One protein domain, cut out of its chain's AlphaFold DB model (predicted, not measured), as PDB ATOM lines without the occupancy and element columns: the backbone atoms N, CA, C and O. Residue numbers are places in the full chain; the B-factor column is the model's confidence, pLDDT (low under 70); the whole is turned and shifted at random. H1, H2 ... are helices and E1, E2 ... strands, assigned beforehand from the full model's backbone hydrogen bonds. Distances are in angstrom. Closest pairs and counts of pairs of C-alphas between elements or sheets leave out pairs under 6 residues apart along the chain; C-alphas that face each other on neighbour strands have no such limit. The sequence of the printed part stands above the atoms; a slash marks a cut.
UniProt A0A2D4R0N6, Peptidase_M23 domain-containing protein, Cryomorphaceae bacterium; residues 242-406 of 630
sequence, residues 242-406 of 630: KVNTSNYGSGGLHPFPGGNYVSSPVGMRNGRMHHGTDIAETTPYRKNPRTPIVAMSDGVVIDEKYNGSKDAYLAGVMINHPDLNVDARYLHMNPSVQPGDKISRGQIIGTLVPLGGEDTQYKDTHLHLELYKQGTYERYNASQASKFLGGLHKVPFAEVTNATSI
ATOM      1  N   LYS A 242     -11.742 -46.773  25.063       92.25
ATOM      2  CA  LYS A 242     -11.116 -45.524  24.596       92.25
ATOM      3  C   LYS A 242      -9.591 -45.620  24.626       92.25
ATOM      4  O   LYS A 242      -9.026 -46.129  25.589       92.25
ATOM      5  N   VAL A 243      -8.929 -45.144  23.570       91.75
ATOM      6  CA  VAL A 243      -7.459 -45.022  23.534       91.75
ATOM      7  C   VAL A 243      -6.994 -43.891  24.450       91.75
ATOM      8  O   VAL A 243      -7.729 -42.922  24.658       91.75
ATOM      9  N   ASN A 244      -5.773 -43.968  24.985       88.25
ATOM     10  CA  ASN A 244      -5.239 -42.852  25.761       88.25
ATOM     11  C   ASN A 244      -4.943 -41.659  24.836       88.25
ATOM     12  O   ASN A 244      -4.096 -41.737  23.952       88.25
ATOM     13  N   THR A 245      -5.639 -40.540  25.043       87.00
ATOM     14  CA  THR A 245      -5.508 -39.349  24.196       87.00
ATOM     15  C   THR A 245      -4.510 -38.313  24.722       87.00
ATOM     16  O   THR A 245      -4.339 -37.283  24.072       87.00
ATOM     17  N   SER A 246      -3.857 -38.542  25.873       84.69
ATOM     18  CA  SER A 246      -2.988 -37.549  26.540       84.69
ATOM     19  C   SER A 246      -1.852 -37.036  25.656       84.69
ATOM     20  O   SER A 246      -1.515 -35.856  25.691       84.69
ATOM     21  N   ASN A 247      -1.287 -37.918  24.832       84.06
ATOM     22  CA  ASN A 247      -0.072 -37.653  24.060       84.06
ATOM     23  C   ASN A 247      -0.349 -36.937  22.723       84.06
ATOM     24  O   ASN A 247       0.585 -36.534  22.038       84.06
ATOM     25  N   TYR A 248      -1.623 -36.758  22.356       84.88
ATOM     26  CA  TYR A 248      -2.060 -36.224  21.058       84.88
ATOM     27  C   TYR A 248      -2.538 -34.767  21.142       84.88
ATOM     28  O   TYR A 248      -3.288 -34.315  20.277       84.88
ATOM     29  N   GLY A 249      -2.187 -34.048  22.216       81.81
ATOM     30  CA  GLY A 249      -2.560 -32.647  22.433       81.81
ATOM     31  C   GLY A 249      -4.061 -32.365  22.264       81.81
ATOM     32  O   GLY A 249      -4.907 -33.238  22.485       81.81
ATOM     33  N   SER A 250      -4.387 -31.141  21.849       82.31
ATOM     34  CA  SER A 250      -5.721 -30.737  21.389       82.31
ATOM     35  C   SER A 250      -5.897 -30.958  19.875       82.31
ATOM     36  O   SER A 250      -4.928 -31.160  19.139       82.31
ATOM     37  N   GLY A 251      -7.147 -30.922  19.398       88.94
ATOM     38  CA  GLY A 251      -7.505 -31.135  17.987       88.94
ATOM     39  C   GLY A 251      -7.910 -32.577  17.657       88.94
ATOM     40  O   GLY A 251      -7.875 -33.463  18.508       88.94
ATOM     41  N   GLY A 252      -8.330 -32.833  16.419       94.44
ATOM     42  CA  GLY A 252      -8.882 -34.134  16.025       94.44
ATOM     43  C   GLY A 252      -7.847 -35.265  15.947       94.44
ATOM     44  O   GLY A 252      -6.674 -35.038  15.656       94.44
ATOM     45  N   LEU A 253      -8.289 -36.496  16.196       95.88
ATOM     46  CA  LEU A 253      -7.542 -37.729  15.937       95.88
ATOM     47  C   LEU A 253      -7.874 -38.281  14.552       95.88
ATOM     48  O   LEU A 253      -9.000 -38.157  14.079       95.88
ATOM     49  N   HIS A 254      -6.912 -38.950  13.928       96.06
ATOM     50  CA  HIS A 254      -7.137 -39.712  12.709       96.06
ATOM     51  C   HIS A 254      -7.949 -40.983  13.038       96.06
ATOM     52  O   HIS A 254      -7.528 -41.752  13.907       96.06
ATOM     53  N   PRO A 255      -9.090 -41.243  12.369       96.38
ATOM     54  CA  PRO A 255     -10.082 -42.204  12.861       96.38
ATOM     55  C   PRO A 255      -9.730 -43.679  12.649       96.38
ATOM     56  O   PRO A 255     -10.348 -44.547  13.258       96.38
ATOM     57  N   PHE A 256      -8.748 -43.975  11.798       95.50
ATOM     58  CA  PHE A 256      -8.251 -45.327  11.543       95.50
ATOM     59  C   PHE A 256      -6.873 -45.481  12.217       95.50
ATOM     60  O   PHE A 256      -5.879 -44.969  11.700       95.50
ATOM     61  N   PRO A 257      -6.764 -46.166  13.369       90.94
ATOM     62  CA  PRO A 257      -5.484 -46.399  14.027       90.94
ATOM     63  C   PRO A 257      -4.583 -47.324  13.201       90.94
ATOM     64  O   PRO A 257      -4.965 -48.434  12.815       90.94
ATOM     65  N   GLY A 258      -3.374 -46.848  12.905       84.00
ATOM     66  CA  GLY A 258      -2.423 -47.507  12.003       84.00
ATOM     67  C   GLY A 258      -2.838 -47.569  10.523       84.00
ATOM     68  O   GLY A 258      -2.113 -48.165   9.736       84.00
ATOM     69  N   GLY A 259      -3.980 -46.992  10.130       85.12
ATOM     70  CA  GLY A 259      -4.365 -46.804   8.728       85.12
ATOM     71  C   GLY A 259      -4.282 -45.320   8.396       85.12
ATOM     72  O   GLY A 259      -4.882 -44.504   9.084       85.12
ATOM     73  N   ASN A 260      -3.483 -44.935   7.407       82.62
ATOM     74  CA  ASN A 260      -3.258 -43.522   7.072       82.62
ATOM     75  C   ASN A 260      -2.980 -43.283   5.580       82.62
ATOM     76  O   ASN A 260      -2.674 -42.154   5.191       82.62
ATOM     77  N   TYR A 261      -3.070 -44.330   4.761       90.19
ATOM     78  CA  TYR A 261      -2.929 -44.230   3.320       90.19
ATOM     79  C   TYR A 261      -4.294 -43.912   2.725       90.19
ATOM     80  O   TYR A 261      -5.224 -44.708   2.841       90.19
ATOM     81  N   VAL A 262      -4.423 -42.750   2.087       93.12
ATOM     82  CA  VAL A 262      -5.590 -42.461   1.253       93.12
ATOM     83  C   VAL A 262      -5.451 -43.287  -0.021       93.12
ATOM     84  O   VAL A 262      -4.772 -42.880  -0.962       93.12
ATOM     85  N   SER A 263      -6.087 -44.458  -0.040       91.06
ATOM     86  CA  SER A 263      -6.177 -45.292  -1.240       91.06
ATOM     87  C   SER A 263      -7.027 -44.622  -2.316       91.06
ATOM     88  O   SER A 263      -6.879 -44.908  -3.504       91.06
ATOM     89  N   SER A 264      -7.948 -43.741  -1.907       92.06
ATOM     90  CA  SER A 264      -9.007 -43.266  -2.782       92.06
ATOM     91  C   SER A 264      -9.628 -41.940  -2.261       92.06
ATOM     92  O   SER A 264     -10.387 -41.940  -1.298       92.06
ATOM     93  N   PRO A 265      -9.350 -40.769  -2.878       94.00
ATOM     94  CA  PRO A 265      -9.915 -39.474  -2.460       94.00
ATOM     95  C   PRO A 265     -11.346 -39.216  -2.978       94.00
ATOM     96  O   PRO A 265     -11.801 -39.853  -3.930       94.00
ATOM     97  N   VAL A 266     -12.043 -38.218  -2.423       94.19
ATOM     98  CA  VAL A 266     -13.310 -37.689  -2.980       94.19
ATOM     99  C   VAL A 266     -13.129 -37.327  -4.464       94.19
ATOM    100  O   VAL A 266     -12.152 -36.669  -4.818       94.19
ATOM    101  N   GLY A 267     -14.067 -37.701  -5.340       92.19
ATOM    102  CA  GLY A 267     -14.016 -37.315  -6.759       92.19
ATOM    103  C   GLY A 267     -14.733 -38.258  -7.725       92.19
ATOM    104  O   GLY A 267     -15.158 -39.351  -7.364       92.19
ATOM    105  N   MET A 268     -14.868 -37.837  -8.983       87.75
ATOM    106  CA  MET A 268     -15.505 -38.632 -10.038       87.75
ATOM    107  C   MET A 268     -14.587 -39.765 -10.516       87.75
ATOM    108  O   MET A 268     -13.415 -39.531 -10.800       87.75
ATOM    109  N   ARG A 269     -15.121 -40.985 -10.655       77.94
ATOM    110  CA  ARG A 269     -14.405 -42.166 -11.168       77.94
ATOM    111  C   ARG A 269     -15.316 -43.051 -11.991       77.94
ATOM    112  O   ARG A 269     -16.373 -43.445 -11.514       77.94
ATOM    113  N   ASN A 270     -14.901 -43.396 -13.208       83.56
ATOM    114  CA  ASN A 270     -15.654 -44.290 -14.098       83.56
ATOM    115  C   ASN A 270     -17.145 -43.880 -14.219       83.56
ATOM    116  O   ASN A 270     -18.042 -44.720 -14.186       83.56
ATOM    117  N   GLY A 271     -17.410 -42.567 -14.271       81.56
ATOM    118  CA  GLY A 271     -18.758 -41.983 -14.315       81.56
ATOM    119  C   GLY A 271     -19.552 -41.984 -12.997       81.56
ATOM    120  O   GLY A 271     -20.718 -41.600 -13.005       81.56
ATOM    121  N   ARG A 272     -18.965 -42.401 -11.867       81.38
ATOM    122  CA  ARG A 272     -19.600 -42.412 -10.536       81.38
ATOM    123  C   ARG A 272     -18.866 -41.498  -9.559       81.38
ATOM    124  O   ARG A 272     -17.640 -41.492  -9.503       81.38
ATOM    125  N   MET A 273     -19.614 -40.739  -8.761       88.44
ATOM    126  CA  MET A 273     -19.032 -39.852  -7.755       88.44
ATOM    127  C   MET A 273     -18.638 -40.631  -6.496       88.44
ATOM    128  O   MET A 273     -19.479 -41.257  -5.854       88.44
ATOM    129  N   HIS A 274     -17.366 -40.550  -6.119       93.00
ATOM    130  CA  HIS A 274     -16.871 -40.996  -4.826       93.00
ATOM    131  C   HIS A 274     -17.071 -39.872  -3.801       93.00
ATOM    132  O   HIS A 274     -16.418 -38.831  -3.884       93.00
ATOM    133  N   HIS A 275     -18.026 -40.044  -2.883       92.00
ATOM    134  CA  HIS A 275     -18.510 -38.976  -1.995       92.00
ATOM    135  C   HIS A 275     -17.694 -38.770  -0.708       92.00
ATOM    136  O   HIS A 275     -17.916 -37.782  -0.007       92.00
ATOM    137  N   GLY A 276     -16.759 -39.672  -0.415       95.06
ATOM    138  CA  GLY A 276     -15.882 -39.632   0.751       95.06
ATOM    139  C   GLY A 276     -14.429 -39.912   0.380       95.06
ATOM    140  O   GLY A 276     -14.065 -39.947  -0.798       95.06
ATOM    141  N   THR A 277     -13.600 -40.106   1.394       96.50
ATOM    142  CA  THR A 277     -12.207 -40.532   1.258       96.50
ATOM    143  C   THR A 277     -12.066 -41.930   1.841       96.50
ATOM    144  O   THR A 277     -12.395 -42.135   3.008       96.50
ATOM    145  N   ASP A 278     -11.542 -42.864   1.055       96.25
ATOM    146  CA  ASP A 278     -11.163 -44.185   1.538       96.25
ATOM    147  C   ASP A 278      -9.758 -44.121   2.122       96.25
ATOM    148  O   ASP A 278      -8.814 -43.622   1.496       96.25
ATOM    149  N   ILE A 279      -9.634 -44.646   3.332       95.19
ATOM    150  CA  ILE A 279      -8.393 -44.689   4.085       95.19
ATOM    151  C   ILE A 279      -8.102 -46.146   4.411       95.19
ATOM    152  O   ILE A 279      -8.952 -46.843   4.962       95.19
ATOM    153  N   ALA A 280      -6.907 -46.603   4.063       93.19
ATOM    154  CA  ALA A 280      -6.473 -47.985   4.165       93.19
ATOM    155  C   ALA A 280      -5.154 -48.106   4.946       93.19
ATOM    156  O   ALA A 280      -4.488 -47.122   5.296       93.19
ATOM    157  N   GLU A 281      -4.776 -49.351   5.213       89.12
ATOM    158  CA  GLU A 281      -3.450 -49.708   5.707       89.12
ATOM    159  C   GLU A 281      -2.438 -49.716   4.551       89.12
ATOM    160  O   GLU A 281      -2.773 -50.033   3.408       89.12
ATOM    161  N   THR A 282      -1.185 -49.372   4.840       84.19
ATOM    162  CA  THR A 282      -0.061 -49.631   3.930       84.19
ATOM    163  C   THR A 282       0.398 -51.078   4.070       84.19
ATOM    164  O   THR A 282       0.285 -51.661   5.147       84.19
ATOM    165  N   THR A 283       0.980 -51.653   3.018       80.75
ATOM    166  CA  THR A 283       1.636 -52.963   3.113       80.75
ATOM    167  C   THR A 283       2.841 -52.921   4.074       80.75
ATOM    168  O   THR A 283       3.543 -51.908   4.116       80.75
ATOM    169  N   PRO A 284       3.123 -54.003   4.830       84.94
ATOM    170  CA  PRO A 284       2.336 -55.234   4.951       84.94
ATOM    171  C   PRO A 284       1.062 -55.039   5.794       84.94
ATOM    172  O   PRO A 284       1.096 -54.439   6.867       84.94
ATOM    173  N   TYR A 285      -0.059 -55.588   5.321       86.31
ATOM    174  CA  TYR A 285      -1.354 -55.496   6.000       86.31
ATOM    175  C   TYR A 285      -1.403 -56.322   7.297       86.31
ATOM    176  O   TYR A 285      -0.740 -57.357   7.420       86.31
ATOM    177  N   ARG A 286      -2.248 -55.920   8.254       84.19
ATOM    178  CA  ARG A 286      -2.520 -56.721   9.461       84.19
ATOM    179  C   ARG A 286      -3.253 -58.028   9.139       84.19
ATOM    180  O   ARG A 286      -4.183 -58.053   8.345       84.19
ATOM    181  N   LYS A 287      -2.928 -59.099   9.880       84.75
ATOM    182  CA  LYS A 287      -3.577 -60.431   9.790       84.75
ATOM    183  C   LYS A 287      -5.079 -60.441  10.148       84.75
ATOM    184  O   LYS A 287      -5.753 -61.441   9.935       84.75
ATOM    185  N   ASN A 288      -5.624 -59.363  10.702       86.81
ATOM    186  CA  ASN A 288      -7.062 -59.213  10.916       86.81
ATOM    187  C   ASN A 288      -7.501 -57.867  10.320       86.81
ATOM    188  O   ASN A 288      -7.076 -56.841  10.853       86.81
ATOM    189  N   PRO A 289      -8.343 -57.844   9.268       86.69
ATOM    190  CA  PRO A 289      -8.759 -56.605   8.618       86.69
ATOM    191  C   PRO A 289      -9.850 -55.868   9.411       86.69
ATOM    192  O   PRO A 289     -10.151 -54.716   9.118       86.69
ATOM    193  N   ARG A 290     -10.428 -56.488  10.456       90.75
ATOM    194  CA  ARG A 290     -11.430 -55.875  11.346       90.75
ATOM    195  C   ARG A 290     -10.794 -54.900  12.345       90.75
ATOM    196  O   ARG A 290     -10.998 -55.011  13.557       90.75
ATOM    197  N   THR A 291     -10.002 -53.951  11.848       90.19
ATOM    198  CA  THR A 291      -9.368 -52.915  12.668       90.19
ATOM    199  C   THR A 291     -10.443 -52.053  13.356       90.19
ATOM    200  O   THR A 291     -11.394 -51.628  12.694       90.19
ATOM    201  N   PRO A 292     -10.329 -51.771  14.670       95.06
ATOM    202  CA  PRO A 292     -11.224 -50.848  15.359       95.06
ATOM    203  C   PRO A 292     -11.054 -49.404  14.884       95.06
ATOM    204  O   PRO A 292      -9.933 -48.927  14.733       95.06
ATOM    205  N   ILE A 293     -12.173 -48.710  14.699       97.56
ATOM    206  CA  ILE A 293     -12.252 -47.303  14.292       97.56
ATOM    207  C   ILE A 293     -12.520 -46.442  15.526       97.56
ATOM    208  O   ILE A 293     -13.316 -46.822  16.389       97.56
ATOM    209  N   VAL A 294     -11.856 -45.286  15.611       97.19
ATOM    210  CA  VAL A 294     -11.972 -44.350  16.738       97.19
ATOM    211  C   VAL A 294     -12.623 -43.029  16.337       97.19
ATOM    212  O   VAL A 294     -12.452 -42.537  15.224       97.19
ATOM    213  N   ALA A 295     -13.347 -42.430  17.280       98.00
ATOM    214  CA  ALA A 295     -13.914 -41.094  17.151       98.00
ATOM    215  C   ALA A 295     -12.826 -40.016  16.993       98.00
ATOM    216  O   ALA A 295     -11.894 -39.946  17.803       98.00
ATOM    217  N   MET A 296     -12.978 -39.136  15.994       97.44
ATOM    218  CA  MET A 296     -12.013 -38.057  15.720       97.44
ATOM    219  C   MET A 296     -11.987 -36.984  16.820       97.44
ATOM    220  O   MET A 296     -10.916 -36.502  17.177       97.44
ATOM    221  N   SER A 297     -13.142 -36.625  17.382       97.75
ATOM    222  CA  SER A 297     -13.265 -35.770  18.573       97.75
ATOM    223  C   SER A 297     -14.402 -36.266  19.466       97.75
ATOM    224  O   SER A 297     -15.033 -37.280  19.160       97.75
ATOM    225  N   ASP A 298     -14.683 -35.544  20.547       96.75
ATOM    226  CA  ASP A 298     -15.955 -35.653  21.257       96.75
ATOM    227  C   ASP A 298     -17.121 -35.351  20.290       96.75
ATOM    228  O   ASP A 298     -16.943 -34.714  19.240       96.75
ATOM    229  N   GLY A 299     -18.314 -35.860  20.590       97.25
ATOM    230  CA  GLY A 299     -19.462 -35.690  19.706       97.25
ATOM    231  C   GLY A 299     -20.714 -36.447  20.126       97.25
ATOM    232  O   GLY A 299     -20.794 -37.023  21.213       97.25
ATOM    233  N   VAL A 300     -21.696 -36.446  19.228       97.69
ATOM    234  CA  VAL A 300     -22.959 -37.182  19.376       97.69
ATOM    235  C   VAL A 300     -23.217 -37.981  18.108       97.69
ATOM    236  O   VAL A 300     -23.115 -37.447  17.002       97.69
ATOM    237  N   VAL A 301     -23.546 -39.261  18.262       97.19
ATOM    238  CA  VAL A 301     -23.986 -40.113  17.156       97.19
ATOM    239  C   VAL A 301     -25.382 -39.680  16.717       97.19
ATOM    240  O   VAL A 301     -26.283 -39.564  17.547       97.19
ATOM    241  N   ILE A 302     -25.574 -39.455  15.421       94.06
ATOM    242  CA  ILE A 302     -26.843 -38.980  14.861       94.06
ATOM    243  C   ILE A 302     -27.515 -40.075  14.019       94.06
ATOM    244  O   ILE A 302     -26.845 -40.960  13.485       94.06
ATOM    245  N   ASP A 303     -28.848 -40.051  13.946       90.50
ATOM    246  CA  ASP A 303     -29.652 -41.076  13.253       90.50
ATOM    247  C   ASP A 303     -29.529 -40.959  11.722       90.50
ATOM    248  O   ASP A 303     -29.631 -41.938  10.979       90.50
ATOM    249  N   GLU A 304     -29.230 -39.755  11.231       87.88
ATOM    250  CA  GLU A 304     -28.955 -39.478   9.831       87.88
ATOM    251  C   GLU A 304     -27.883 -40.424   9.273       87.88
ATOM    252  O   GLU A 304     -26.719 -40.386   9.653       87.88
ATOM    253  N   LYS A 305     -28.266 -41.249   8.291       88.06
ATOM    254  CA  LYS A 305     -27.365 -42.175   7.580       88.06
ATOM    255  C   LYS A 305     -26.691 -43.245   8.462       88.06
ATOM    256  O   LYS A 305     -25.758 -43.894   7.971       88.06
ATOM    257  N   TYR A 306     -27.163 -43.461   9.694       92.44
ATOM    258  CA  TYR A 306     -26.771 -44.599  10.527       92.44
ATOM    259  C   TYR A 306     -27.195 -45.927   9.877       92.44
ATOM    260  O   TYR A 306     -28.270 -46.035   9.285       92.44
ATOM    261  N   ASN A 307     -26.349 -46.953   9.977       92.56
ATOM    262  CA  ASN A 307     -26.660 -48.298   9.505       92.56
ATOM    263  C   ASN A 307     -25.925 -49.367  10.329       92.56
ATOM    264  O   ASN A 307     -24.784 -49.724  10.037       92.56
ATOM    265  N   GLY A 308     -26.621 -49.936  11.316       91.38
ATOM    266  CA  GLY A 308     -26.133 -51.043  12.147       91.38
ATOM    267  C   GLY A 308     -26.184 -52.437  11.502       91.38
ATOM    268  O   GLY A 308     -26.067 -53.433  12.216       91.38
ATOM    269  N   SER A 309     -26.401 -52.552  10.185       89.44
ATOM    270  CA  SER A 309     -26.430 -53.853   9.495       89.44
ATOM    271  C   SER A 309     -25.058 -54.525   9.545       89.44
ATOM    272  O   SER A 309     -24.104 -54.017   8.963       89.44
ATOM    273  N   LYS A 310     -24.957 -55.682  10.209       90.25
ATOM    274  CA  LYS A 310     -23.683 -56.401  10.363       90.25
ATOM    275  C   LYS A 310     -23.089 -56.817   9.018       90.25
ATOM    276  O   LYS A 310     -23.785 -57.406   8.196       90.25
ATOM    277  N   ASP A 311     -21.802 -56.531   8.848       87.75
ATOM    278  CA  ASP A 311     -20.968 -56.860   7.686       87.75
ATOM    279  C   ASP A 311     -21.536 -56.398   6.329       87.75
ATOM    280  O   ASP A 311     -21.174 -56.910   5.271       87.75
ATOM    281  N   ALA A 312     -22.412 -55.390   6.337       85.25
ATOM    282  CA  ALA A 312     -22.931 -54.788   5.119       85.25
ATOM    283  C   ALA A 312     -21.954 -53.746   4.554       85.25
ATOM    284  O   ALA A 312     -21.360 -52.966   5.295       85.25
ATOM    285  N   TYR A 313     -21.873 -53.635   3.224       85.38
ATOM    286  CA  TYR A 313     -21.056 -52.607   2.565       85.38
ATOM    287  C   TYR A 313     -21.412 -51.190   3.049       85.38
ATOM    288  O   TYR A 313     -20.542 -50.399   3.375       85.38
ATOM    289  N   LEU A 314     -22.702 -50.869   3.180       91.06
ATOM    290  CA  LEU A 314     -23.149 -49.561   3.671       91.06
ATOM    291  C   LEU A 314     -23.256 -49.477   5.207       91.06
ATOM    292  O   LEU A 314     -23.908 -48.554   5.697       91.06
ATOM    293  N   ALA A 315     -22.699 -50.435   5.959       93.06
ATOM    294  CA  ALA A 315     -22.664 -50.393   7.421       93.06
ATOM    295  C   ALA A 315     -21.814 -49.214   7.900       93.06
ATOM    296  O   ALA A 315     -20.763 -48.919   7.318       93.06
ATOM    297  N   GLY A 316     -22.288 -48.523   8.935       97.44
ATOM    298  CA  GLY A 316     -21.634 -47.313   9.393       97.44
ATOM    299  C   GLY A 316     -22.467 -46.431  10.308       97.44
ATOM    300  O   GLY A 316     -23.575 -46.768  10.725       97.44
ATOM    301  N   VAL A 317     -21.899 -45.270  10.612       98.19
ATOM    302  CA  VAL A 317     -22.394 -44.325  11.614       98.19
ATOM    303  C   VAL A 317     -22.091 -42.890  11.185       98.19
ATOM    304  O   VAL A 317     -21.054 -42.639  10.574       98.19
ATOM    305  N   MET A 318     -22.982 -41.948  11.496       97.94
ATOM    306  CA  MET A 318     -22.734 -40.512  11.348       97.94
ATOM    307  C   MET A 318     -22.625 -39.868  12.732       97.94
ATOM    308  O   MET A 318     -23.371 -40.218  13.645       97.94
ATOM    309  N   ILE A 319     -21.662 -38.965  12.907       98.44
ATOM    310  CA  ILE A 319     -21.345 -38.334  14.191       98.44
ATOM    311  C   ILE A 319     -21.169 -36.831  13.981       98.44
ATOM    312  O   ILE A 319     -20.385 -36.407  13.129       98.44
ATOM    313  N   ASN A 320     -21.871 -36.035  14.784       98.25
ATOM    314  CA  ASN A 320     -21.647 -34.598  14.906       98.25
ATOM    315  C   ASN A 320     -20.423 -34.360  15.800       98.25
ATOM    316  O   ASN A 320     -20.437 -34.748  16.970       98.25
ATOM    317  N   HIS A 321     -19.377 -33.733  15.260       97.88
ATOM    318  CA  HIS A 321     -18.156 -33.371  15.983       97.88
ATOM    319  C   HIS A 321     -18.054 -31.841  16.102       97.88
ATOM    320  O   HIS A 321     -17.471 -31.201  15.217       97.88
ATOM    321  N   PRO A 322     -18.603 -31.233  17.173       95.06
ATOM    322  CA  PRO A 322     -18.685 -29.779  17.299       95.06
ATOM    323  C   PRO A 322     -17.314 -29.102  17.324       95.06
ATOM    324  O   PRO A 322     -17.105 -28.146  16.587       95.06
ATOM    325  N   ASP A 323     -16.339 -29.648  18.054       94.94
ATOM    326  CA  ASP A 323     -14.990 -29.060  18.142       94.94
ATOM    327  C   ASP A 323     -14.223 -29.077  16.808       94.94
ATOM    328  O   ASP A 323     -13.231 -28.367  16.645       94.94
ATOM    329  N   LEU A 324     -14.665 -29.897  15.847       96.12
ATOM    330  CA  LEU A 324     -14.100 -29.973  14.499       96.12
ATOM    331  C   LEU A 324     -14.944 -29.213  13.462       96.12
ATOM    332  O   LEU A 324     -14.507 -29.079  12.321       96.12
ATOM    333  N   ASN A 325     -16.128 -28.714  13.842       96.56
ATOM    334  CA  ASN A 325     -17.143 -28.138  12.953       96.56
ATOM    335  C   ASN A 325     -17.505 -29.049  11.757       96.56
ATOM    336  O   ASN A 325     -17.721 -28.562  10.642       96.56
ATOM    337  N   VAL A 326     -17.600 -30.370  11.975       97.62
ATOM    338  CA  VAL A 326     -18.029 -31.334  10.939       97.62
ATOM    339  C   VAL A 326     -19.138 -32.256  11.427       97.62
ATOM    340  O   VAL A 326     -19.171 -32.625  12.601       97.62
ATOM    341  N   ASP A 327     -19.957 -32.726  10.489       98.19
ATOM    342  CA  ASP A 327     -20.594 -34.036  10.630       98.19
ATOM    343  C   ASP A 327     -19.782 -35.047   9.811       98.19
ATOM    344  O   ASP A 327     -19.529 -34.847   8.620       98.19
ATOM    345  N   ALA A 328     -19.339 -36.126  10.451       98.38
ATOM    346  CA  ALA A 328     -18.508 -37.155   9.836       98.38
ATOM    347  C   ALA A 328     -19.273 -38.472   9.746       98.38
ATOM    348  O   ALA A 328     -19.838 -38.933  10.738       98.38
ATOM    349  N   ARG A 329     -19.269 -39.098   8.568       98.38
ATOM    350  CA  ARG A 329     -19.874 -40.411   8.352       98.38
ATOM    351  C   ARG A 329     -18.801 -41.448   8.072       98.38
ATOM    352  O   ARG A 329     -18.078 -41.351   7.085       98.38
ATOM    353  N   TYR A 330     -18.760 -42.455   8.928       98.56
ATOM    354  CA  TYR A 330     -17.843 -43.581   8.893       98.56
ATOM    355  C   TYR A 330     -18.568 -44.768   8.261       98.56
ATOM    356  O   TYR A 330     -19.622 -45.170   8.753       98.56
ATOM    357  N   LEU A 331     -18.039 -45.304   7.165       98.06
ATOM    358  CA  LEU A 331     -18.619 -46.393   6.378       98.06
ATOM    359  C   LEU A 331     -17.635 -47.557   6.217       98.06
ATOM    360  O   LEU A 331     -16.436 -47.409   6.444       98.06
ATOM    361  N   HIS A 332     -18.170 -48.714   5.818       96.62
ATOM    362  CA  HIS A 332     -17.462 -50.002   5.769       96.62
ATOM    363  C   HIS A 332     -17.020 -50.484   7.157       96.62
ATOM    364  O   HIS A 332     -15.999 -51.148   7.317       96.62
ATOM    365  N   MET A 333     -17.819 -50.169   8.181       97.25
ATOM    366  CA  MET A 333     -17.582 -50.596   9.555       97.25
ATOM    367  C   MET A 333     -18.871 -51.025  10.256       97.25
ATOM    368  O   MET A 333     -19.926 -50.424  10.077       97.25
ATOM    369  N   ASN A 334     -18.763 -52.039  11.109       96.69
ATOM    370  CA  ASN A 334     -19.786 -52.400  12.080       96.69
ATOM    371  C   ASN A 334     -19.745 -51.395  13.238       96.69
ATOM    372  O   ASN A 334     -18.746 -51.387  13.967       96.69
ATOM    373  N   PRO A 335     -20.777 -50.561  13.447       96.38
ATOM    374  CA  PRO A 335     -20.801 -49.647  14.580       96.38
ATOM    375  C   PRO A 335     -20.969 -50.401  15.907       96.38
ATOM    376  O   PRO A 335     -21.702 -51.388  15.998       96.38
ATOM    377  N   SER A 336     -20.299 -49.910  16.949       95.12
ATOM    378  CA  SER A 336     -20.464 -50.335  18.350       95.12
ATOM    379  C   SER A 336     -21.155 -49.272  19.213       95.12
ATOM    380  O   SER A 336     -21.132 -49.368  20.437       95.12
ATOM    381  N   VAL A 337     -21.729 -48.254  18.569       94.94
ATOM    382  CA  VAL A 337     -22.454 -47.114  19.149       94.94
ATOM    383  C   VAL A 337     -23.762 -46.904  18.379       94.94
ATOM    384  O   VAL A 337     -23.876 -47.343  17.233       94.94
ATOM    385  N   GLN A 338     -24.742 -46.257  18.999       94.81
ATOM    386  CA  GLN A 338     -26.104 -46.071  18.490       94.81
ATOM    387  C   GLN A 338     -26.478 -44.579  18.410       94.81
ATOM    388  O   GLN A 338     -25.889 -43.767  19.123       94.81
ATOM    389  N   PRO A 339     -27.460 -44.187  17.573       95.50
ATOM    390  CA  PRO A 339     -27.995 -42.824  17.552       95.50
ATOM    391  C   PRO A 339     -28.385 -42.317  18.945       95.50
ATOM    392  O   PRO A 339     -29.052 -43.014  19.706       95.50
ATOM    393  N   GLY A 340     -27.960 -41.096  19.269       93.19
ATOM    394  CA  GLY A 340     -28.101 -40.482  20.591       93.19
ATOM    395  C   GLY A 340     -26.903 -40.692  21.527       93.19
ATOM    396  O   GLY A 340     -26.761 -39.924  22.481       93.19
ATOM    397  N   ASP A 341     -26.012 -41.654  21.256       95.00
ATOM    398  CA  ASP A 341     -24.824 -41.875  22.088       95.00
ATOM    399  C   ASP A 341     -23.906 -40.645  22.072       95.00
ATOM    400  O   ASP A 341     -23.462 -40.173  21.018       95.00
ATOM    401  N   LYS A 342     -23.558 -40.160  23.267       96.12
ATOM    402  CA  LYS A 342     -22.430 -39.243  23.452       96.12
ATOM    403  C   LYS A 342     -21.144 -40.051  23.393       96.12
ATOM    404  O   LYS A 342     -20.989 -41.028  24.123       96.12
ATOM    405  N   ILE A 343     -20.224 -39.622  22.541       96.56
ATOM    406  CA  ILE A 343     -18.942 -40.285  22.312       96.56
ATOM    407  C   ILE A 343     -17.800 -39.333  22.647       96.56
ATOM    408  O   ILE A 343     -17.918 -38.120  22.470       96.56
ATOM    409  N   SER A 344     -16.686 -39.881  23.124       96.00
ATOM    410  CA  SER A 344     -15.463 -39.111  23.357       96.00
ATOM    411  C   SER A 344     -14.427 -39.307  22.251       96.00
ATOM    412  O   SER A 344     -14.290 -40.402  21.711       96.00
ATOM    413  N   ARG A 345     -13.586 -38.299  22.016       96.06
ATOM    414  CA  ARG A 345     -12.337 -38.368  21.246       96.06
ATOM    415  C   ARG A 345     -11.558 -39.630  21.614       96.06
ATOM    416  O   ARG A 345     -11.278 -39.861  22.792       96.06
ATOM    417  N   GLY A 346     -11.212 -40.446  20.621       95.81
ATOM    418  CA  GLY A 346     -10.472 -41.695  20.822       95.81
ATOM    419  C   GLY A 346     -11.291 -42.882  21.356       95.81
ATOM    420  O   GLY A 346     -10.730 -43.959  21.554       95.81
ATOM    421  N   GLN A 347     -12.598 -42.733  21.585       97.00
ATOM    422  CA  GLN A 347     -13.490 -43.866  21.835       97.00
ATOM    423  C   GLN A 347     -13.563 -44.759  20.595       97.00
ATOM    424  O   GLN A 347     -13.692 -44.260  19.480       97.00
ATOM    425  N   ILE A 348     -13.513 -46.075  20.792       97.00
ATOM    426  CA  ILE A 348     -13.779 -47.061  19.748       97.00
ATOM    427  C   ILE A 348     -15.276 -47.012  19.425       97.00
ATOM    428  O   ILE A 348     -16.113 -47.299  20.282       97.00
ATOM    429  N   ILE A 349     -15.594 -46.636  18.187       97.62
ATOM    430  CA  ILE A 349     -16.965 -46.484  17.670       97.62
ATOM    431  C   ILE A 349     -17.398 -47.656  16.779       97.62
ATOM    432  O   ILE A 349     -18.556 -47.724  16.368       97.62
ATOM    433  N   GLY A 350     -16.490 -48.589  16.490       96.38
ATOM    434  CA  GLY A 350     -16.792 -49.844  15.808       96.38
ATOM    435  C   GLY A 350     -15.551 -50.522  15.232       96.38
ATOM    436  O   GLY A 350     -14.428 -50.208  15.625       96.38
ATOM    437  N   THR A 351     -15.747 -51.452  14.298       95.81
ATOM    438  CA  THR A 351     -14.671 -52.197  13.615       95.81
ATOM    439  C   THR A 351     -14.932 -52.298  12.121       95.81
ATOM    440  O   THR A 351     -16.083 -52.422  11.706       95.81
ATOM    441  N   LEU A 352     -13.879 -52.277  11.301       95.38
ATOM    442  CA  LEU A 352     -14.015 -52.451   9.855       95.38
ATOM    443  C   LEU A 352     -14.697 -53.776   9.482       95.38
ATOM    444  O   LEU A 352     -14.531 -54.815  10.136       95.38
ATOM    445  N   VAL A 353     -15.466 -53.717   8.399       92.81
ATOM    446  CA  VAL A 353     -16.000 -54.876   7.685       92.81
ATOM    447  C   VAL A 353     -14.919 -55.352   6.711       92.81
ATOM    448  O   VAL A 353     -14.417 -54.525   5.952       92.81
ATOM    449  N   PRO A 354     -14.555 -56.648   6.690       90.81
ATOM    450  CA  PRO A 354     -13.681 -57.191   5.659       90.81
ATOM    451  C   PRO A 354     -14.350 -57.023   4.289       90.81
ATOM    452  O   PRO A 354     -15.437 -57.554   4.062       90.81
ATOM    453  N   LEU A 355     -13.721 -56.266   3.392       86.38
ATOM    454  CA  LEU A 355     -14.165 -56.076   2.009       86.38
ATOM    455  C   LEU A 355     -13.235 -56.837   1.072       86.38
ATOM    456  O   LEU A 355     -12.039 -56.844   1.323       86.38
ATOM    457  N   GLY A 356     -13.755 -57.396  -0.021       82.50
ATOM    458  CA  GLY A 356     -12.975 -58.155  -1.009       82.50
ATOM    459  C   GLY A 356     -13.273 -59.657  -0.985       82.50
ATOM    460  O   GLY A 356     -14.205 -60.108  -0.318       82.50
ATOM    461  N   GLY A 357     -12.499 -60.429  -1.750       76.38
ATOM    462  CA  GLY A 357     -12.485 -61.892  -1.667       76.38
ATOM    463  C   GLY A 357     -11.615 -62.381  -0.506       76.38
ATOM    464  O   GLY A 357     -10.886 -61.599   0.098       76.38
ATOM    465  N   GLU A 358     -11.649 -63.681  -0.207       77.19
ATOM    466  CA  GLU A 358     -10.911 -64.270   0.924       77.19
ATOM    467  C   GLU A 358      -9.400 -63.962   0.880       77.19
ATOM    468  O   GLU A 358      -8.819 -63.573   1.898       77.19
ATOM    469  N   ASP A 359      -8.800 -64.005  -0.315       80.31
ATOM    470  CA  ASP A 359      -7.386 -63.682  -0.554       80.31
ATOM    471  C   ASP A 359      -7.095 -62.173  -0.654       80.31
ATOM    472  O   ASP A 359      -5.984 -61.729  -0.359       80.31
ATOM    473  N   THR A 360      -8.072 -61.357  -1.071       81.44
ATOM    474  CA  THR A 360      -7.880 -59.908  -1.282       81.44
ATOM    475  C   THR A 360      -8.338 -59.054  -0.104       81.44
ATOM    476  O   THR A 360      -8.062 -57.854  -0.088       81.44
ATOM    477  N   GLN A 361      -8.971 -59.655   0.914       82.94
ATOM    478  CA  GLN A 361      -9.685 -58.920   1.960       82.94
ATOM    479  C   GLN A 361      -8.839 -57.841   2.647       82.94
ATOM    480  O   GLN A 361      -9.300 -56.735   2.908       82.94
ATOM    481  N   TYR A 362      -7.563 -58.129   2.896       81.75
ATOM    482  CA  TYR A 362      -6.634 -57.224   3.577       81.75
ATOM    483  C   TYR A 362      -6.266 -55.986   2.752       81.75
ATOM    484  O   TYR A 362      -6.001 -54.929   3.315       81.75
ATOM    485  N   LYS A 363      -6.255 -56.129   1.422       84.12
ATOM    486  CA  LYS A 363      -5.957 -55.064   0.458       84.12
ATOM    487  C   LYS A 363      -7.178 -54.189   0.196       84.12
ATOM    488  O   LYS A 363      -7.041 -52.974   0.065       84.12
ATOM    489  N   ASP A 364      -8.347 -54.815   0.094       86.81
ATOM    490  CA  ASP A 364      -9.577 -54.143  -0.319       86.81
ATOM    491  C   ASP A 364     -10.341 -53.533   0.875       86.81
ATOM    492  O   ASP A 364     -11.164 -52.641   0.677       86.81
ATOM    493  N   THR A 365     -10.058 -53.945   2.118       92.56
ATOM    494  CA  THR A 365     -10.641 -53.353   3.339       92.56
ATOM    495  C   THR A 365     -10.100 -51.943   3.597       92.56
ATOM    496  O   THR A 365      -8.897 -51.725   3.745       92.56
ATOM    497  N   HIS A 366     -11.011 -50.980   3.721       94.75
ATOM    498  CA  HIS A 366     -10.722 -49.576   4.003       94.75
ATOM    499  C   HIS A 366     -11.854 -48.942   4.825       94.75
ATOM    500  O   HIS A 366     -12.989 -49.410   4.794       94.75
ATOM    501  N   LEU A 367     -11.552 -47.853   5.535       97.69
ATOM    502  CA  LEU A 367     -12.555 -46.951   6.101       97.69
ATOM    503  C   LEU A 367     -12.980 -45.960   5.018       97.69
ATOM    504  O   LEU A 367     -12.133 -45.202   4.553       97.69
ATOM    505  N   HIS A 368     -14.265 -45.892   4.679       97.81
ATOM    506  CA  HIS A 368     -14.787 -44.802   3.850       97.81
ATOM    507  C   HIS A 368     -15.308 -43.674   4.747       97.81
ATOM    508  O   HIS A 368     -16.194 -43.893   5.575       97.81
ATOM    509  N   LEU A 369     -14.766 -42.465   4.594       98.25
ATOM    510  CA  LEU A 369     -15.116 -41.301   5.409       98.25
ATOM    511  C   LEU A 369     -15.744 -40.195   4.549       98.25
ATOM    512  O   LEU A 369     -15.044 -39.528   3.786       98.25
ATOM    513  N   GLU A 370     -17.050 -39.955   4.693       98.19
ATOM    514  CA  GLU A 370     -17.690 -38.742   4.157       98.19
ATOM    515  C   GLU A 370     -17.617 -37.619   5.209       98.19
ATOM    516  O   GLU A 370     -17.904 -37.843   6.387       98.19
ATOM    517  N   LEU A 371     -17.275 -36.398   4.788       98.19
ATOM    518  CA  LEU A 371     -17.230 -35.209   5.644       98.19
ATOM    519  C   LEU A 371     -18.233 -34.167   5.146       98.19
ATOM    520  O   LEU A 371     -18.288 -33.879   3.948       98.19
ATOM    521  N   TYR A 372     -18.994 -33.589   6.069       98.06
ATOM    522  CA  TYR A 372     -20.019 -32.582   5.810       98.06
ATOM    523  C   TYR A 372     -19.772 -31.342   6.677       98.06
ATOM    524  O   TYR A 372     -19.292 -31.459   7.809       98.06
ATOM    525  N   LYS A 373     -20.138 -30.151   6.183       96.19
ATOM    526  CA  LYS A 373     -20.227 -28.960   7.042       96.19
ATOM    527  C   LYS A 373     -21.301 -29.204   8.102       96.19
ATOM    528  O   LYS A 373     -22.421 -29.580   7.750       96.19
ATOM    529  N   GLN A 374     -20.955 -28.979   9.368       93.38
ATOM    530  CA  GLN A 374     -21.796 -29.312  10.519       93.38
ATOM    531  C   GLN A 374     -23.242 -28.806  10.384       93.38
ATOM    532  O   GLN A 374     -23.473 -27.632  10.094       93.38
ATOM    533  N   GLY A 375     -24.213 -29.684  10.631       87.75
ATOM    534  CA  GLY A 375     -25.641 -29.378  10.572       87.75
ATOM    535  C   GLY A 375     -26.208 -29.244   9.156       87.75
ATOM    536  O   GLY A 375     -27.339 -28.783   9.012       87.75
ATOM    537  N   THR A 376     -25.458 -29.619   8.113       90.50
ATOM    538  CA  THR A 376     -25.870 -29.472   6.707       90.50
ATOM    539  C   THR A 376     -25.602 -30.733   5.883       90.50
ATOM    540  O   THR A 376     -24.830 -31.610   6.267       90.50
ATOM    541  N   TYR A 377     -26.181 -30.794   4.681       86.12
ATOM    542  CA  TYR A 377     -25.864 -31.822   3.684       86.12
ATOM    543  C   TYR A 377     -24.731 -31.423   2.715       86.12
ATOM    544  O   TYR A 377     -24.445 -32.166   1.771       86.12
ATOM    545  N   GLU A 378     -24.061 -30.283   2.933       94.06
ATOM    546  CA  GLU A 378     -22.952 -29.842   2.082       94.06
ATOM    547  C   GLU A 378     -21.684 -30.654   2.383       94.06
ATOM    548  O   GLU A 378     -21.076 -30.531   3.450       94.06
ATOM    549  N   ARG A 379     -21.283 -31.495   1.426       94.81
ATOM    550  CA  ARG A 379     -20.077 -32.326   1.519       94.81
ATOM    551  C   ARG A 379     -18.808 -31.523   1.275       94.81
ATOM    552  O   ARG A 379     -18.777 -30.626   0.436       94.81
ATOM    553  N   TYR A 380     -17.732 -31.942   1.927       96.38
ATOM    554  CA  TYR A 380     -16.387 -31.473   1.621       96.38
ATOM    555  C   TYR A 380     -15.950 -32.001   0.247       96.38
ATOM    556  O   TYR A 380     -16.095 -33.183  -0.063       96.38
ATOM    557  N   ASN A 381     -15.370 -31.126  -0.572       94.94
ATOM    558  CA  ASN A 381     -14.672 -31.524  -1.791       94.94
ATOM    559  C   ASN A 381     -13.302 -32.161  -1.473       94.94
ATOM    560  O   ASN A 381     -12.836 -32.137  -0.334       94.94
ATOM    561  N   ALA A 382     -12.624 -32.696  -2.492       93.56
ATOM    562  CA  ALA A 382     -11.338 -33.385  -2.341       93.56
ATOM    563  C   ALA A 382     -10.256 -32.561  -1.620       93.56
ATOM    564  O   ALA A 382      -9.537 -33.093  -0.776       93.56
ATOM    565  N   SER A 383     -10.163 -31.260  -1.910       95.56
ATOM    566  CA  SER A 383      -9.187 -30.361  -1.280       95.56
ATOM    567  C   SER A 383      -9.525 -30.115   0.193       95.56
ATOM    568  O   SER A 383      -8.661 -30.234   1.060       95.56
ATOM    569  N   GLN A 384     -10.802 -29.861   0.497       97.06
ATOM    570  CA  GLN A 384     -11.290 -29.684   1.869       97.06
ATOM    571  C   GLN A 384     -11.094 -30.954   2.710       97.06
ATOM    572  O   GLN A 384     -10.571 -30.874   3.819       97.06
ATOM    573  N   ALA A 385     -11.458 -32.125   2.176       95.75
ATOM    574  CA  ALA A 385     -11.318 -33.409   2.862       95.75
ATOM    575  C   ALA A 385      -9.844 -33.786   3.093       95.75
ATOM    576  O   ALA A 385      -9.484 -34.187   4.198       95.75
ATOM    577  N   SER A 386      -8.981 -33.596   2.089       94.12
ATOM    578  CA  SER A 386      -7.535 -33.832   2.210       94.12
ATOM    579  C   SER A 386      -6.890 -32.908   3.250       94.12
ATOM    580  O   SER A 386      -6.196 -33.377   4.153       94.12
ATOM    581  N   LYS A 387      -7.195 -31.601   3.204       96.38
ATOM    582  CA  LYS A 387      -6.701 -30.623   4.185       96.38
ATOM    583  C   LYS A 387      -7.179 -30.933   5.606       96.38
ATOM    584  O   LYS A 387      -6.402 -30.785   6.544       96.38
ATOM    585  N   PHE A 388      -8.432 -31.363   5.765       96.38
ATOM    586  CA  PHE A 388      -8.982 -31.764   7.059       96.38
ATOM    587  C   PHE A 388      -8.249 -32.987   7.620       96.38
ATOM    588  O   PHE A 388      -7.713 -32.915   8.721       96.38
ATOM    589  N   LEU A 389      -8.151 -34.074   6.843       94.94
ATOM    590  CA  LEU A 389      -7.462 -35.305   7.249       94.94
ATOM    591  C   LEU A 389      -5.977 -35.078   7.566       94.94
ATOM    592  O   LEU A 389      -5.467 -35.643   8.530       94.94
ATOM    593  N   GLY A 390      -5.298 -34.220   6.799       93.62
ATOM    594  CA  GLY A 390      -3.903 -33.840   7.044       93.62
ATOM    595  C   GLY A 390      -3.673 -33.067   8.349       93.62
ATOM    596  O   GLY A 390      -2.544 -33.028   8.828       93.62
ATOM    597  N   GLY A 391      -4.722 -32.479   8.936       93.12
ATOM    598  CA  GLY A 391      -4.678 -31.800  10.234       93.12
ATOM    599  C   GLY A 391      -4.975 -32.696  11.444       93.12
ATOM    600  O   GLY A 391      -4.982 -32.195  12.565       93.12
ATOM    601  N   LEU A 392      -5.248 -33.992  11.243       94.81
ATOM    602  CA  LEU A 392      -5.591 -34.925  12.321       94.81
ATOM    603  C   LEU A 392      -4.358 -35.658  12.868       94.81
ATOM    604  O   LEU A 392      -3.517 -36.157  12.118       94.81
ATOM    605  N   HIS A 393      -4.293 -35.810  14.190       94.50
ATOM    606  CA  HIS A 393      -3.216 -36.539  14.863       94.50
ATOM    607  C   HIS A 393      -3.312 -38.045  14.605       94.50
ATOM    608  O   HIS A 393      -4.321 -38.680  14.915       94.50
ATOM    609  N   LYS A 394      -2.254 -38.647  14.056       93.00
ATOM    610  CA  LYS A 394      -2.223 -40.080  13.728       93.00
ATOM    611  C   LYS A 394      -2.133 -40.939  14.992       93.00
ATOM    612  O   LYS A 394      -1.169 -40.821  15.740       93.00
ATOM    613  N   VAL A 395      -3.087 -41.853  15.176       89.75
ATOM    614  CA  VAL A 395      -3.090 -42.824  16.284       89.75
ATOM    615  C   VAL A 395      -2.379 -44.118  15.844       89.75
ATOM    616  O   VAL A 395      -2.814 -44.743  14.869       89.75
ATOM    617  N   PRO A 396      -1.303 -44.567  16.516       90.31
ATOM    618  CA  PRO A 396      -0.707 -45.883  16.297       90.31
ATOM    619  C   PRO A 396      -1.656 -47.001  16.739       90.31
ATOM    620  O   PRO A 396      -2.361 -46.879  17.739       90.31
ATOM    621  N   PHE A 397      -1.641 -48.141  16.046       88.81
ATOM    622  CA  PHE A 397      -2.535 -49.257  16.384       88.81
ATOM    623  C   PHE A 397      -2.307 -49.837  17.798       88.81
ATOM    624  O   PHE A 397      -3.256 -50.304  18.422       88.81
ATOM    625  N   ALA A 398      -1.089 -49.742  18.340       87.06
ATOM    626  CA  ALA A 398      -0.758 -50.193  19.697       87.06
ATOM    627  C   ALA A 398      -1.552 -49.470  20.811       87.06
ATOM    628  O   ALA A 398      -1.748 -50.015  21.896       87.06
ATOM    629  N   GLU A 399      -2.082 -48.273  20.551       86.56
ATOM    630  CA  GLU A 399      -2.960 -47.580  21.507       86.56
ATOM    631  C   GLU A 399      -4.334 -48.256  21.628       86.56
ATOM    632  O   GLU A 399      -4.988 -48.185  22.666       86.56
ATOM    633  N   VAL A 400      -4.774 -48.955  20.576       84.38
ATOM    634  CA  VAL A 400      -6.060 -49.666  20.531       84.38
ATOM    635  C   VAL A 400      -6.010 -50.950  21.351       84.38
ATOM    636  O   VAL A 400      -6.986 -51.298  22.019       84.38
ATOM    637  N   THR A 401      -4.871 -51.650  21.361       80.75
ATOM    638  CA  THR A 401      -4.676 -52.796  22.262       80.75
ATOM    639  C   THR A 401      -4.719 -52.343  23.720       80.75
ATOM    640  O   THR A 401      -5.391 -52.986  24.524       80.75
ATOM    641  N   ASN A 402      -4.143 -51.174  24.017       83.25
ATOM    642  CA  ASN A 402      -4.105 -50.568  25.350       83.25
ATOM    643  C   ASN A 402      -5.388 -49.799  25.734       83.25
ATOM    644  O   ASN A 402      -5.463 -49.249  26.832       83.25
ATOM    645  N   ALA A 403      -6.405 -49.749  24.861       84.00
ATOM    646  CA  ALA A 403      -7.614 -48.962  25.090       84.00
ATOM    647  C   ALA A 403      -8.368 -49.420  26.350       84.00
ATOM    648  O   ALA A 403      -8.786 -50.581  26.455       84.00
ATOM    649  N   THR A 404      -8.570 -48.504  27.292       85.25
ATOM    650  CA  THR A 404      -9.196 -48.772  28.589       85.25
ATOM    651  C   THR A 404     -10.716 -48.800  28.480       85.25
ATOM    652  O   THR A 404     -11.307 -48.202  27.578       85.25
ATOM    653  N   SER A 405     -11.366 -49.514  29.402       81.81
ATOM    654  CA  SER A 405     -12.822 -49.479  29.540       81.81
ATOM    655  C   SER A 405     -13.268 -48.102  30.030       81.81
ATOM    656  O   SER A 405     -12.820 -47.633  31.073       81.81
ATOM    657  N   ILE A 406     -14.205 -47.496  29.315       76.88
ATOM    658  CA  ILE A 406     -14.984 -46.349  29.766       76.88
ATOM    659  C   ILE A 406     -16.064 -46.912  30.693       76.88
ATOM    660  O   ILE A 406     -16.869 -47.745  30.270       76.88
TER     661      ILE A 406
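What this domain is: This is residues 242 to 406 of the 630 residues of the protein "Peptidase_M23 domain-containing protein" of Cryomorphaceae bacterium (UniProt A0A2D4R0N6). A small three-stranded sheet, E5, E10 and E9, faces part of a larger, strongly twisted six-stranded sheet as a sandwich; helix H2 packs on the larger sheet near E11 and E4, and residues 268 to 273 of the E2 and E3 hairpin stick out. The printed part has 165 residues, with three named helices and eleven named strands in the order E1 to E10, H1, E11, H2, H3. The large sheet runs E1, E4, E11, E8, E7, E6, and all three sheets are antiparallel. The class is mixed, with under half of the residues in named elements; the whole is compact, with a radius of gyration of the C-alphas of 14.6 A and spans of 37 by 36 by 29 A.

Where its parts are: E1, residues 261 to 264, begins at C-alpha 261 (-2.929, -44.230, 3.320). E2 is 267 to 269, E3 272 to 274, E4 277 to 280 and E5 292 to 294. E6, 299 to 307, is 17.7 A long and bends by 85 degrees at residue 304. E7, 316 to 321, is 15.8 A and E8, 326 to 331, 15.7 A. E9 is 333 to 335, E10 348 to 352 and H1 361 to 364. E11, 367 to 373, is 19.6 A long and ends at (-20.227, -28.960, 7.042). H2, 382 to 390, is 12.0 A, and H3 is 398 to 401, ending at (-4.676, -52.796, 22.262).

How they stand to each other: In the large sheet, N 263 and O 278 of E1 and E4 are 3.2 A apart, N 279 and O 367 of E4 and E11 2.8 A, and N 329 and O 370 of E8 and E11 2.9 A. E6, E7 and E8 form a meander, each strand the antiparallel neighbour of the one before, with N 302 and O 318 at 2.9 A and N 319 and O 328 at 2.8 A. The sandwich's best planes are 14 degrees apart. In its small sheet, N 293 and O 350 are 2.9 A apart and N 334 and O 351 2.8 A. In the hairpin E2 and E3, N 269 and O 272 are 2.8 A apart. H2 is on the large sheet at a height of 6.3 A, over none of its strands; its closest C-alphas with E11 are Ala 385 and Leu 371, 6.8 A. H1 only grazes the large sheet and H3 the small one. Every O i to N i+4 pair of H2 is within hydrogen-bond range; H1 and H3 are too short for one.

The domain as a whole: The C-alphas of Gly 271 and Ser 405 are farthest apart, 44.9 A. The printed part has no cut. The links E4 to E5 and E9 to E10 are long. Mean pLDDT of the printed part is 91.6, and no printed residue is under 70.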